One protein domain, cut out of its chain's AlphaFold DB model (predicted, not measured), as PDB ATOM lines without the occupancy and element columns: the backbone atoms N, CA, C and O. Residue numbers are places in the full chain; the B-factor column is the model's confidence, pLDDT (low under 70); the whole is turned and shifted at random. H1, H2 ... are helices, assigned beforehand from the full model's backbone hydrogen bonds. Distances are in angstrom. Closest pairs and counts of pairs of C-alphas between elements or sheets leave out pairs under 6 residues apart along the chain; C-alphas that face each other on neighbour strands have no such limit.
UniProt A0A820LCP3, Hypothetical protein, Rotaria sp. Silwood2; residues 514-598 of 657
ATOM      1  N   HIS A 514     148.710 152.811 116.430       84.94
ATOM      2  CA  HIS A 514     148.349 154.057 115.754       84.94
ATOM      3  C   HIS A 514     146.844 154.379 115.791       84.94
ATOM      4  O   HIS A 514     146.400 155.317 115.128       84.94
ATOM      5  N   ARG A 515     146.021 153.636 116.545       89.12
ATOM      6  CA  ARG A 515     144.602 153.990 116.715       89.12
ATOM      7  C   ARG A 515     144.480 155.302 117.501       89.12
ATOM      8  O   ARG A 515     145.272 155.523 118.417       89.12
ATOM      9  N   PRO A 516     143.493 156.164 117.204       89.81
ATOM     10  CA  PRO A 516     143.248 157.367 117.994       89.81
ATOM     11  C   PRO A 516     142.846 156.997 119.430       89.81
ATOM     12  O   PRO A 516     142.093 156.045 119.650       89.81
ATOM     13  N   LEU A 517     143.338 157.756 120.411       90.38
ATOM     14  CA  LEU A 517     143.184 157.468 121.843       90.38
ATOM     15  C   LEU A 517     141.711 157.434 122.297       90.38
ATOM     16  O   LEU A 517     141.364 156.726 123.239       90.38
ATOM     17  N   TYR A 518     140.837 158.184 121.628       90.62
ATOM     18  CA  TYR A 518     139.377 158.141 121.751       90.62
ATOM     19  C   TYR A 518     138.740 158.670 120.450       90.62
ATOM     20  O   TYR A 518     139.435 158.973 119.480       90.62
ATOM     21  N   ALA A 519     137.411 158.764 120.382       84.06
ATOM     22  CA  ALA A 519     136.748 159.323 119.202       84.06
ATOM     23  C   ALA A 519     137.093 160.817 119.007       84.06
ATOM     24  O   ALA A 519     136.974 161.606 119.943       84.06
ATOM     25  N   SER A 520     137.453 161.203 117.780       81.38
ATOM     26  CA  SER A 520     137.738 162.592 117.375       81.38
ATOM     27  C   SER A 520     138.998 163.246 117.971       81.38
ATOM     28  O   SER A 520     139.095 164.470 117.964       81.38
ATOM     29  N   THR A 521     139.976 162.468 118.446       88.56
ATOM     30  CA  THR A 521     141.334 162.971 118.742       88.56
ATOM     31  C   THR A 521     142.330 162.565 117.653       88.56
ATOM     32  O   THR A 521     142.225 161.478 117.086       88.56
ATOM     33  N   SER A 522     143.288 163.449 117.368       89.44
ATOM     34  CA  SER A 522     144.457 163.189 116.520       89.44
ATOM     35  C   SER A 522     145.580 162.449 117.259       89.44
ATOM     36  O   SER A 522     146.424 161.828 116.616       89.44
ATOM     37  N   THR A 523     145.594 162.478 118.596       90.12
ATOM     38  CA  THR A 523     146.571 161.755 119.415       90.12
ATOM     39  C   THR A 523     146.309 160.255 119.317       90.12
ATOM     40  O   THR A 523     145.224 159.774 119.664       90.12
ATOM     41  N   THR A 524     147.305 159.500 118.862       92.12
ATOM     42  CA  THR A 524     147.246 158.033 118.819       92.12
ATOM     43  C   THR A 524     147.566 157.423 120.184       92.12
ATOM     44  O   THR A 524     148.160 158.081 121.039       92.12
ATOM     45  N   VAL A 525     147.197 156.157 120.405       89.38
ATOM     46  CA  VAL A 525     147.592 155.409 121.611       89.38
ATOM     47  C   VAL A 525     149.116 155.341 121.712       89.38
ATOM     48  O   VAL A 525     149.653 155.552 122.796       89.38
ATOM     49  N   TYR A 526     149.811 155.126 120.590       88.88
ATOM     50  CA  TYR A 526     151.270 155.193 120.493       88.88
ATOM     51  C   TYR A 526     151.829 156.547 120.963       88.88
ATOM     52  O   TYR A 526     152.639 156.567 121.886       88.88
ATOM     53  N   GLN A 527     151.347 157.667 120.405       88.75
ATOM     54  CA  GLN A 527     151.823 159.006 120.779       88.75
ATOM     55  C   GLN A 527     151.585 159.293 122.265       88.75
ATOM     56  O   GLN A 527     152.524 159.602 122.985       88.75
ATOM     57  N   PHE A 528     150.360 159.064 122.750       93.31
ATOM     58  CA  PHE A 528     150.029 159.205 124.169       93.31
ATOM     59  C   PHE A 528     150.936 158.346 125.065       93.31
ATOM     60  O   PHE A 528     151.302 158.758 126.161       93.31
ATOM     61  N   SER A 529     151.314 157.149 124.611       90.69
ATOM     62  CA  SER A 529     152.187 156.266 125.385       90.69
ATOM     63  C   SER A 529     153.615 156.802 125.473       90.69
ATOM     64  O   SER A 529     154.200 156.745 126.552       90.69
ATOM     65  N   LEU A 530     154.147 157.373 124.386       84.50
ATOM     66  CA  LEU A 530     155.436 158.072 124.394       84.50
ATOM     67  C   LEU A 530     155.403 159.299 125.313       84.50
ATOM     68  O   LEU A 530     156.249 159.402 126.197       84.50
ATOM     69  N   ASP A 531     154.396 160.167 125.167       87.06
ATOM     70  CA  ASP A 531     154.260 161.400 125.955       87.06
ATOM     71  C   ASP A 531     154.209 161.089 127.468       87.06
ATOM     72  O   ASP A 531     154.885 161.723 128.282       87.06
ATOM     73  N   ILE A 532     153.453 160.053 127.862       88.12
ATOM     74  CA  ILE A 532     153.373 159.606 129.259       88.12
ATOM     75  C   ILE A 532     154.679 158.957 129.727       88.12
ATOM     76  O   ILE A 532     155.066 159.174 130.874       88.12
ATOM     77  N   LEU A 533     155.374 158.175 128.894       84.12
ATOM     78  CA  LEU A 533     156.671 157.591 129.259       84.12
ATOM     79  C   LEU A 533     157.750 158.664 129.438       84.12
ATOM     80  O   LEU A 533     158.533 158.576 130.386       84.12
ATOM     81  N   GLU A 534     157.765 159.699 128.597       83.88
ATOM     82  CA  GLU A 534     158.654 160.850 128.759       83.88
ATOM     83  C   GLU A 534     158.330 161.630 130.039       83.88
ATOM     84  O   GLU A 534     159.235 161.880 130.840       83.88
ATOM     85  N   PHE A 535     157.051 161.921 130.298       84.75
ATOM     86  CA  PHE A 535     156.623 162.533 131.557       84.75
ATOM     87  C   PHE A 535     157.028 161.688 132.771       84.75
ATOM     88  O   PHE A 535     157.556 162.210 133.749       84.75
ATOM     89  N   CYS A 536     156.846 160.367 132.717       81.56
ATOM     90  CA  CYS A 536     157.260 159.441 133.773       81.56
ATOM     91  C   CYS A 536     158.779 159.447 134.005       81.56
ATOM     92  O   CYS A 536     159.222 159.305 135.148       81.56
ATOM     93  N   ARG A 537     159.572 159.641 132.943       73.38
ATOM     94  CA  ARG A 537     161.035 159.752 133.001       73.38
ATOM     95  C   ARG A 537     161.486 161.042 133.677       73.38
ATOM     96  O   ARG A 537     162.349 160.996 134.550       73.38
ATOM     97  N   THR A 538     160.897 162.179 133.307       72.94
ATOM     98  CA  THR A 538     161.251 163.490 133.877       72.94
ATOM     99  C   THR A 538     160.779 163.632 135.326       72.94
ATOM    100  O   THR A 538     161.539 164.102 136.171       72.94
ATOM    101  N   SER A 539     159.573 163.155 135.643       71.12
ATOM    102  CA  SER A 539     158.974 163.213 136.989       71.12
ATOM    103  C   SER A 539     159.423 162.105 137.955       71.12
ATOM    104  O   SER A 539     159.140 162.191 139.150       71.12
ATOM    105  N   ARG A 540     160.120 161.065 137.468       75.06
ATOM    106  CA  ARG A 540     160.586 159.893 138.243       75.06
ATOM    107  C   ARG A 540     159.477 159.161 139.024       75.06
ATOM    108  O   ARG A 540     159.724 158.612 140.099       75.06
ATOM    109  N   LEU A 541     158.251 159.125 138.494       74.56
ATOM    110  CA  LEU A 541     157.092 158.562 139.199       74.56
ATOM    111  C   LEU A 541     157.225 157.042 139.476       74.56
ATOM    112  O   LEU A 541     157.447 156.254 138.548       74.56
ATOM    113  N   PRO A 542     157.000 156.581 140.725       77.19
ATOM    114  CA  PRO A 542     156.871 155.162 141.059       77.19
ATOM    115  C   PRO A 542     155.740 154.464 140.287       77.19
ATOM    116  O   PRO A 542     154.700 155.063 140.023       77.19
ATOM    117  N   GLU A 543     155.883 153.161 140.015       74.25
ATOM    118  CA  GLU A 543     154.922 152.346 139.235       74.25
ATOM    119  C   GLU A 543     153.458 152.526 139.683       74.25
ATOM    120  O   GLU A 543     152.568 152.738 138.866       74.25
ATOM    121  N   LYS A 544     153.203 152.532 140.998       76.56
ATOM    122  CA  LYS A 544     151.854 152.739 141.554       76.56
ATOM    123  C   LYS A 544     151.262 154.105 141.186       76.56
ATOM    124  O   LYS A 544     150.067 154.190 140.922       76.56
ATOM    125  N   GLN A 545     152.085 155.154 141.157       79.00
ATOM    126  CA  GLN A 545     151.658 156.498 140.760       79.00
ATOM    127  C   GLN A 545     151.486 156.598 139.236       79.00
ATOM    128  O   GLN A 545     150.541 157.235 138.784       79.00
ATOM    129  N   ARG A 546     152.306 155.889 138.443       80.44
ATOM    130  CA  ARG A 546     152.137 155.775 136.979       80.44
ATOM    131  C   ARG A 546     150.817 155.093 136.602       80.44
ATOM    132  O   ARG A 546     150.068 155.617 135.782       80.44
ATOM    133  N   CYS A 547     150.465 153.989 137.261       79.31
ATOM    134  CA  CYS A 547     149.157 153.348 137.087       79.31
ATOM    135  C   CYS A 547     147.989 154.262 137.504       79.31
ATOM    136  O   CYS A 547     146.980 154.313 136.803       79.31
ATOM    137  N   TYR A 548     148.129 155.027 138.593       84.88
ATOM    138  CA  TYR A 548     147.105 155.991 139.015       84.88
ATOM    139  C   TYR A 548     146.942 157.155 138.022       84.88
ATOM    140  O   TYR A 548     145.820 157.548 137.716       84.88
ATOM    141  N   LEU A 549     148.041 157.660 137.451       86.94
ATOM    142  CA  LEU A 549     148.026 158.669 136.388       86.94
ATOM    143  C   LEU A 549     147.259 158.169 135.151       86.94
ATOM    144  O   LEU A 549     146.383 158.868 134.639       86.94
ATOM    145  N   LEU A 550     147.526 156.936 134.709       89.19
ATOM    146  CA  LEU A 550     146.782 156.301 133.616       89.19
ATOM    147  C   LEU A 550     145.290 156.143 133.950       89.19
ATOM    148  O   LEU A 550     144.436 156.385 133.095       89.19
ATOM    149  N   GLU A 551     144.947 155.798 135.194       87.75
ATOM    150  CA  GLU A 551     143.555 155.730 135.649       87.75
ATOM    151  C   GLU A 551     142.865 157.110 135.646       87.75
ATOM    152  O   GLU A 551     141.713 157.210 135.215       87.75
ATOM    153  N   LEU A 552     143.566 158.182 136.036       90.12
ATOM    154  CA  LEU A 552     143.071 159.563 135.951       90.12
ATOM    155  C   LEU A 552     142.777 159.972 134.502       90.12
ATOM    156  O   LEU A 552     141.656 160.400 134.211       90.12
ATOM    157  N   PHE A 553     143.720 159.769 133.572       91.31
ATOM    158  CA  PHE A 553     143.483 160.022 132.144       91.31
ATOM    159  C   PHE A 553     142.290 159.218 131.625       91.31
ATOM    160  O   PHE A 553     141.389 159.761 130.986       91.31
ATOM    161  N   ARG A 554     142.219 157.932 131.969       89.56
ATOM    162  CA  ARG A 554     141.126 157.044 131.566       89.56
ATOM    163  C   ARG A 554     139.755 157.479 132.096       89.56
ATOM    164  O   ARG A 554     138.748 157.245 131.422       89.56
ATOM    165  N   LYS A 555     139.713 158.102 133.278       88.50
ATOM    166  CA  LYS A 555     138.510 158.635 133.939       88.50
ATOM    167  C   LYS A 555     138.065 159.991 133.380       88.50
ATOM    168  O   LYS A 555     136.873 160.295 133.442       88.50
ATOM    169  N   HIS A 556     138.989 160.806 132.875       88.38
ATOM    170  CA  HIS A 556     138.702 162.164 132.397       88.38
ATOM    171  C   HIS A 556     138.569 162.276 130.873       88.38
ATOM    172  O   HIS A 556     137.853 163.157 130.396       88.38
ATOM    173  N   LEU A 557     139.161 161.361 130.103       88.88
ATOM    174  CA  LEU A 557     138.981 161.311 128.652       88.88
ATOM    175  C   LEU A 557     137.627 160.688 128.249       88.88
ATOM    176  O   LEU A 557     137.160 159.751 128.905       88.88
ATOM    177  N   PRO A 558     136.999 161.143 127.143       87.75
ATOM    178  CA  PRO A 558     135.718 160.615 126.672       87.75
ATOM    179  C   PRO A 558     135.720 159.091 126.503       87.75
ATOM    180  O   PRO A 558     136.673 158.514 125.987       87.75
ATOM    181  N   SER A 559     134.634 158.425 126.903       86.31
ATOM    182  CA  SER A 559     134.491 156.975 126.711       86.31
ATOM    183  C   SER A 559     133.764 156.645 125.392       86.31
ATOM    184  O   SER A 559     132.772 157.305 125.069       86.31
ATOM    185  N   PRO A 560     134.190 155.610 124.639       87.44
ATOM    186  CA  PRO A 560     135.338 154.739 124.898       87.44
ATOM    187  C   PRO A 560     136.679 155.417 124.569       87.44
ATOM    188  O   PRO A 560     136.832 156.019 123.509       87.44
ATOM    189  N   ASN A 561     137.652 155.237 125.461       91.25
ATOM    190  CA  ASN A 561     139.056 155.568 125.237       91.25
ATOM    191  C   ASN A 561     139.919 154.293 125.299       91.25
ATOM    192  O   ASN A 561     139.518 153.275 125.875       91.25
ATOM    193  N   LEU A 562     141.088 154.365 124.670       90.19
ATOM    194  CA  LEU A 562     142.091 153.310 124.541       90.19
ATOM    195  C   LEU A 562     143.326 153.594 125.417       90.19
ATOM    196  O   LEU A 562     144.421 153.138 125.109       90.19
ATOM    197  N   VAL A 563     143.149 154.342 126.513       92.00
ATOM    198  CA  VAL A 563     144.215 154.603 127.494       92.00
ATOM    199  C   VAL A 563     144.739 153.263 128.043       92.00
ATOM    200  O   VAL A 563     143.925 152.464 128.534       92.00
ATOM    201  N   PRO A 564     146.060 152.998 127.978       89.94
ATOM    202  CA  PRO A 564     146.690 151.830 128.594       89.94
ATOM    203  C   PRO A 564     146.313 151.688 130.074       89.94
ATOM    204  O   PRO A 564     146.183 152.682 130.785       89.94
ATOM    205  N   LYS A 565     146.097 150.459 130.559       85.31
ATOM    206  CA  LYS A 565     145.570 150.228 131.922       85.31
ATOM    207  C   LYS A 565     146.664 150.005 132.966       85.31
ATOM    208  O   LYS A 565     146.357 149.947 134.152       85.31
ATOM    209  N   SER A 566     147.902 149.823 132.524       83.88
ATOM    210  CA  SER A 566     149.066 149.483 133.338       83.88
ATOM    211  C   SER A 566     150.345 149.985 132.662       83.88
ATOM    212  O   SER A 566     150.338 150.237 131.454       83.88
ATOM    213  N   GLY A 567     151.454 150.079 133.407       77.75
ATOM    214  CA  GLY A 567     152.772 150.359 132.825       77.75
ATOM    215  C   GLY A 567     153.177 149.340 131.751       77.75
ATOM    216  O   GLY A 567     153.717 149.716 130.717       77.75
ATOM    217  N   ASN A 568     152.809 148.065 131.918       78.38
ATOM    218  CA  ASN A 568     153.061 147.037 130.905       78.38
ATOM    219  C   ASN A 568     152.251 147.285 129.622       78.38
ATOM    220  O   ASN A 568     152.794 147.156 128.531       78.38
ATOM    221  N   ASP A 569     150.981 147.697 129.723       78.00
ATOM    222  CA  ASP A 569     150.180 148.072 128.545       78.00
ATOM    223  C   ASP A 569     150.759 149.295 127.812       78.00
ATOM    224  O   ASP A 569     150.673 149.368 126.589       78.00
ATOM    225  N   LEU A 570     151.357 150.233 128.558       82.88
ATOM    226  CA  LEU A 570     152.016 151.443 128.052       82.88
ATOM    227  C   LEU A 570     153.321 151.134 127.294       82.88
ATOM    228  O   LEU A 570     153.704 151.864 126.386       82.88
ATOM    229  N   LEU A 571     154.002 150.046 127.661       79.19
ATOM    230  CA  LEU A 571     155.177 149.530 126.953       79.19
ATOM    231  C   LEU A 571     154.777 148.619 125.783       79.19
ATOM    232  O   LEU A 571     155.424 148.625 124.737       79.19
ATOM    233  N   ASN A 572     153.677 147.868 125.917       78.94
ATOM    234  CA  ASN A 572     153.098 147.064 124.838       78.94
ATOM    235  C   ASN A 572     152.661 147.933 123.645       78.94
ATOM    236  O   ASN A 572     152.890 147.546 122.502       78.94
ATOM    237  N   SER A 573     152.055 149.103 123.882       80.50
ATOM    238  CA  SER A 573     151.573 150.013 122.825       80.50
ATOM    239  C   SER A 573     152.684 150.618 121.958       80.50
ATOM    240  O   SER A 573     152.412 151.007 120.819       80.50
ATOM    241  N   ILE A 574     153.920 150.656 122.469       76.25
ATOM    242  CA  ILE A 574     155.134 151.079 121.750       76.25
ATOM    243  C   ILE A 574     156.031 149.903 121.315       76.25
ATOM    244  O   ILE A 574     157.143 150.122 120.852       76.25
ATOM    245  N   GLY A 575     155.575 148.654 121.471       67.88
ATOM    246  CA  GLY A 575     156.313 147.448 121.067       67.88
ATOM    247  C   GLY A 575     157.393 146.958 122.049       67.88
ATOM    248  O   GLY A 575     157.878 145.838 121.897       67.88
ATOM    249  N   LEU A 576     157.717 147.720 123.101       63.00
ATOM    250  CA  LEU A 576     158.741 147.371 124.105       63.00
ATOM    251  C   LEU A 576     158.270 146.348 125.158       63.00
ATOM    252  O   LEU A 576     159.038 145.946 126.030       63.00
ATOM    253  N   GLY A 577     157.023 145.882 125.077       53.62
ATOM    254  CA  GLY A 577     156.389 144.994 126.058       53.62
ATOM    255  C   GLY A 577     157.143 143.706 126.420       53.62
ATOM    256  O   GLY A 577     156.982 143.192 127.524       53.62
ATOM    257  N   LYS A 578     157.992 143.188 125.521       49.19
ATOM    258  CA  LYS A 578     158.790 141.971 125.762       49.19
ATOM    259  C   LYS A 578     160.027 142.201 126.643       49.19
ATOM    260  O   LYS A 578     160.509 141.242 127.236       49.19
ATOM    261  N   LEU A 579     160.511 143.441 126.766       49.97
ATOM    262  CA  LEU A 579     161.711 143.784 127.546       49.97
ATOM    263  C   LEU A 579     161.465 143.775 129.064       49.97
ATOM    264  O   LEU A 579     162.405 143.677 129.844       49.97
ATOM    265  N   TYR A 580     160.209 143.835 129.518       43.81
ATOM    266  CA  TYR A 580     159.899 143.929 130.953       43.81
ATOM    267  C   TYR A 580     159.978 142.598 131.725       43.81
ATOM    268  O   TYR A 580     159.725 142.572 132.927       43.81
ATOM    269  N   ASN A 581     160.345 141.500 131.050       38.19
ATOM    270  CA  ASN A 581     160.675 140.221 131.688       38.19
ATOM    271  C   ASN A 581     162.174 140.074 132.018       38.19
ATOM    272  O   ASN A 581     162.541 139.099 132.667       38.19
ATOM    273  N   THR A 582     163.035 141.012 131.602       38.78
ATOM    274  CA  THR A 582     164.421 141.109 132.090       38.78
ATOM    275  C   THR A 582     164.491 142.134 133.220       38.78
ATOM    276  O   THR A 582     164.134 143.297 133.044       38.78
ATOM    277  N   ASP A 583     164.887 141.660 134.400       35.97
ATOM    278  CA  ASP A 583     164.694 142.288 135.708       35.97
ATOM    279  C   ASP A 583     165.015 143.791 135.847       35.97
ATOM    280  O   ASP A 583     166.125 144.256 135.607       35.97
ATOM    281  N   LYS A 584     164.045 144.513 136.432       42.09
ATOM    282  CA  LYS A 584     164.224 145.657 137.354       42.09
ATOM    283  C   LYS A 584     165.325 146.672 136.995       42.09
ATOM    284  O   LYS A 584     166.307 146.825 137.722       42.09
ATOM    285  N   ILE A 585     165.072 147.499 135.982       43.19
ATOM    286  CA  ILE A 585     165.833 148.743 135.783       43.19
ATOM    287  C   ILE A 585     165.686 149.637 137.027       43.19
ATOM    288  O   ILE A 585     164.576 149.970 137.452       43.19
ATOM    289  N   CYS A 586     166.812 150.031 137.619       42.34
ATOM    290  CA  CYS A 586     166.832 150.853 138.824       42.34
ATOM    291  C   CYS A 586     166.549 152.342 138.531       42.34
ATOM    292  O   CYS A 586     166.818 152.831 137.437       42.34
ATOM    293  N   GLY A 587     166.065 153.110 139.517       42.78
ATOM    294  CA  GLY A 587     165.746 154.539 139.321       42.78
ATOM    295  C   GLY A 587     166.950 155.419 138.937       42.78
ATOM    296  O   GLY A 587     166.798 156.400 138.207       42.78
ATOM    297  N   VAL A 588     168.158 155.042 139.369       44.47
ATOM    298  CA  VAL A 588     169.417 155.683 138.942       44.47
ATOM    299  C   VAL A 588     169.709 155.342 137.478       44.47
ATOM    300  O   VAL A 588     169.860 156.239 136.666       44.47
ATOM    301  N   CYS A 589     169.643 154.060 137.127       45.38
ATOM    302  CA  CYS A 589     169.824 153.491 135.791       45.38
ATOM    303  C   CYS A 589     168.865 154.106 134.756       45.38
ATOM    304  O   CYS A 589     169.228 154.353 133.613       45.38
ATOM    305  N   TYR A 590     167.634 154.396 135.180       46.53
ATOM    306  CA  TYR A 590     166.596 155.054 134.383       46.53
ATOM    307  C   TYR A 590     166.825 156.568 134.196       46.53
ATOM    308  O   TYR A 590     166.225 157.182 133.315       46.53
ATOM    309  N   SER A 591     167.687 157.183 135.014       41.72
ATOM    310  CA  SER A 591     168.043 158.608 134.926       41.72
ATOM    311  C   SER A 591     169.467 158.878 134.419       41.72
ATOM    312  O   SER A 591     169.716 159.975 133.920       41.72
ATOM    313  N   SER A 592     170.370 157.894 134.454       40.94
ATOM    314  CA  SER A 592     171.667 157.894 133.767       40.94
ATOM    315  C   SER A 592     171.519 157.322 132.352       40.94
ATOM    316  O   SER A 592     171.591 156.113 132.139       40.94
ATOM    317  N   SER A 593     171.283 158.196 131.377       41.28
ATOM    318  CA  SER A 593     170.899 157.861 129.999       41.28
ATOM    319  C   SER A 593     172.045 157.340 129.106       41.28
ATOM    320  O   SER A 593     172.223 157.861 128.007       41.28
ATOM    321  N   THR A 594     172.855 156.379 129.571       39.03
ATOM    322  CA  THR A 594     174.078 155.947 128.854       39.03
ATOM    323  C   THR A 594     174.378 154.445 128.784       39.03
ATOM    324  O   THR A 594     175.138 154.066 127.897       39.03
ATOM    325  N   SER A 595     173.801 153.568 129.614       41.03
ATOM    326  CA  SER A 595     173.779 152.120 129.312       41.03
ATOM    327  C   SER A 595     172.594 151.403 129.976       41.03
ATOM    328  O   SER A 595     172.375 151.499 131.182       41.03
ATOM    329  N   GLY A 596     171.788 150.685 129.181       43.62
ATOM    330  CA  GLY A 596     170.511 150.094 129.621       43.62
ATOM    331  C   GLY A 596     170.648 148.859 130.518       43.62
ATOM    332  O   GLY A 596     169.650 148.325 130.997       43.62
ATOM    333  N   ILE A 597     171.881 148.411 130.756       44.12
ATOM    334  CA  ILE A 597     172.206 147.190 131.486       44.12
ATOM    335  C   ILE A 597     172.608 147.565 132.916       44.12
ATOM    336  O   ILE A 597     173.727 148.008 133.175       44.12
ATOM    337  N   CYS A 598     171.698 147.347 133.866       42.06
ATOM    338  CA  CYS A 598     171.994 147.448 135.294       42.06
ATOM    339  C   CYS A 598     172.839 146.240 135.744       42.06
ATOM    340  O   CYS A 598     172.329 145.273 136.302       42.06
TER     341      CYS A 598
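Overview. This is residues 514 to 598 of the 657 residues of the protein "Hypothetical protein" of Rotaria sp. Silwood2 (UniProt A0A820LCP3). Two longer helices, H1 and H2, make a V, joined by a tight link at its point; the short helices H3 and H4 follow beside it, H3 next to both arms and H4 beyond H3. A loop at residues 514 to 524 lies toward one end of the long axis, and an unnamed tail, residues 582 to 598, lies at the other. The printed part has 85 residues with four named helices, H1 to H4 in chain order, and no named strand: all helix, though under half of the residues, 41, are in them. It is compact, with a radius of gyration of the C-alphas of 13.5 A, yet elongated, spanning 41 by 22 by 20 A.

Along the chain. Find C-alpha 525 at (147.592, 155.409, 121.611); from there H1 runs 20.7 A to residue 539. H2, residues 543 to 556, runs 20.2 A. H3 holds residues 567 to 572, and H4 residues 576 to 581, ending at C-alpha 581 at (160.675, 140.221, 131.688).

Arrangement. Start at H1: it is close to but not clearly touching H2, with the C-alphas of Cys 536 and Arg 546 closest at 7.1 A, at a steep tilt of 47 degrees, opposite ways. H3 is the hub. With residues 529 to 533 alone, H1 only just touches H3, 3 pairs of C-alphas within 8 A; the closest, Ser 529 and Leu 570, are 5.5 A apart. H2, with residues 543 to 547 alone, only just touches H3, also with 3 pairs, about perpendicular at 76 degrees; the closest C-alphas, Cys 547 and Gly 567, are 6.3 A apart. H3 and H4 touch at a steep tilt of 55 degrees, with C-alphas Leu 571 and Gly 577 closest at 4.8 A. H4 is apart from H1 and H2. In H1, H2 and H3 every O i to N i+4 pair is within hydrogen-bond range; in H4 0 of 2 are, and 1 of 3 O i to N i+3 pairs.

Size, cuts and confidence. Look at Ser 520 and Cys 598 for the two C-alphas farthest apart, 41.5 A. The printed part has no cut, and no link is long. The model's pLDDT is under 70 at residues 575 to 598.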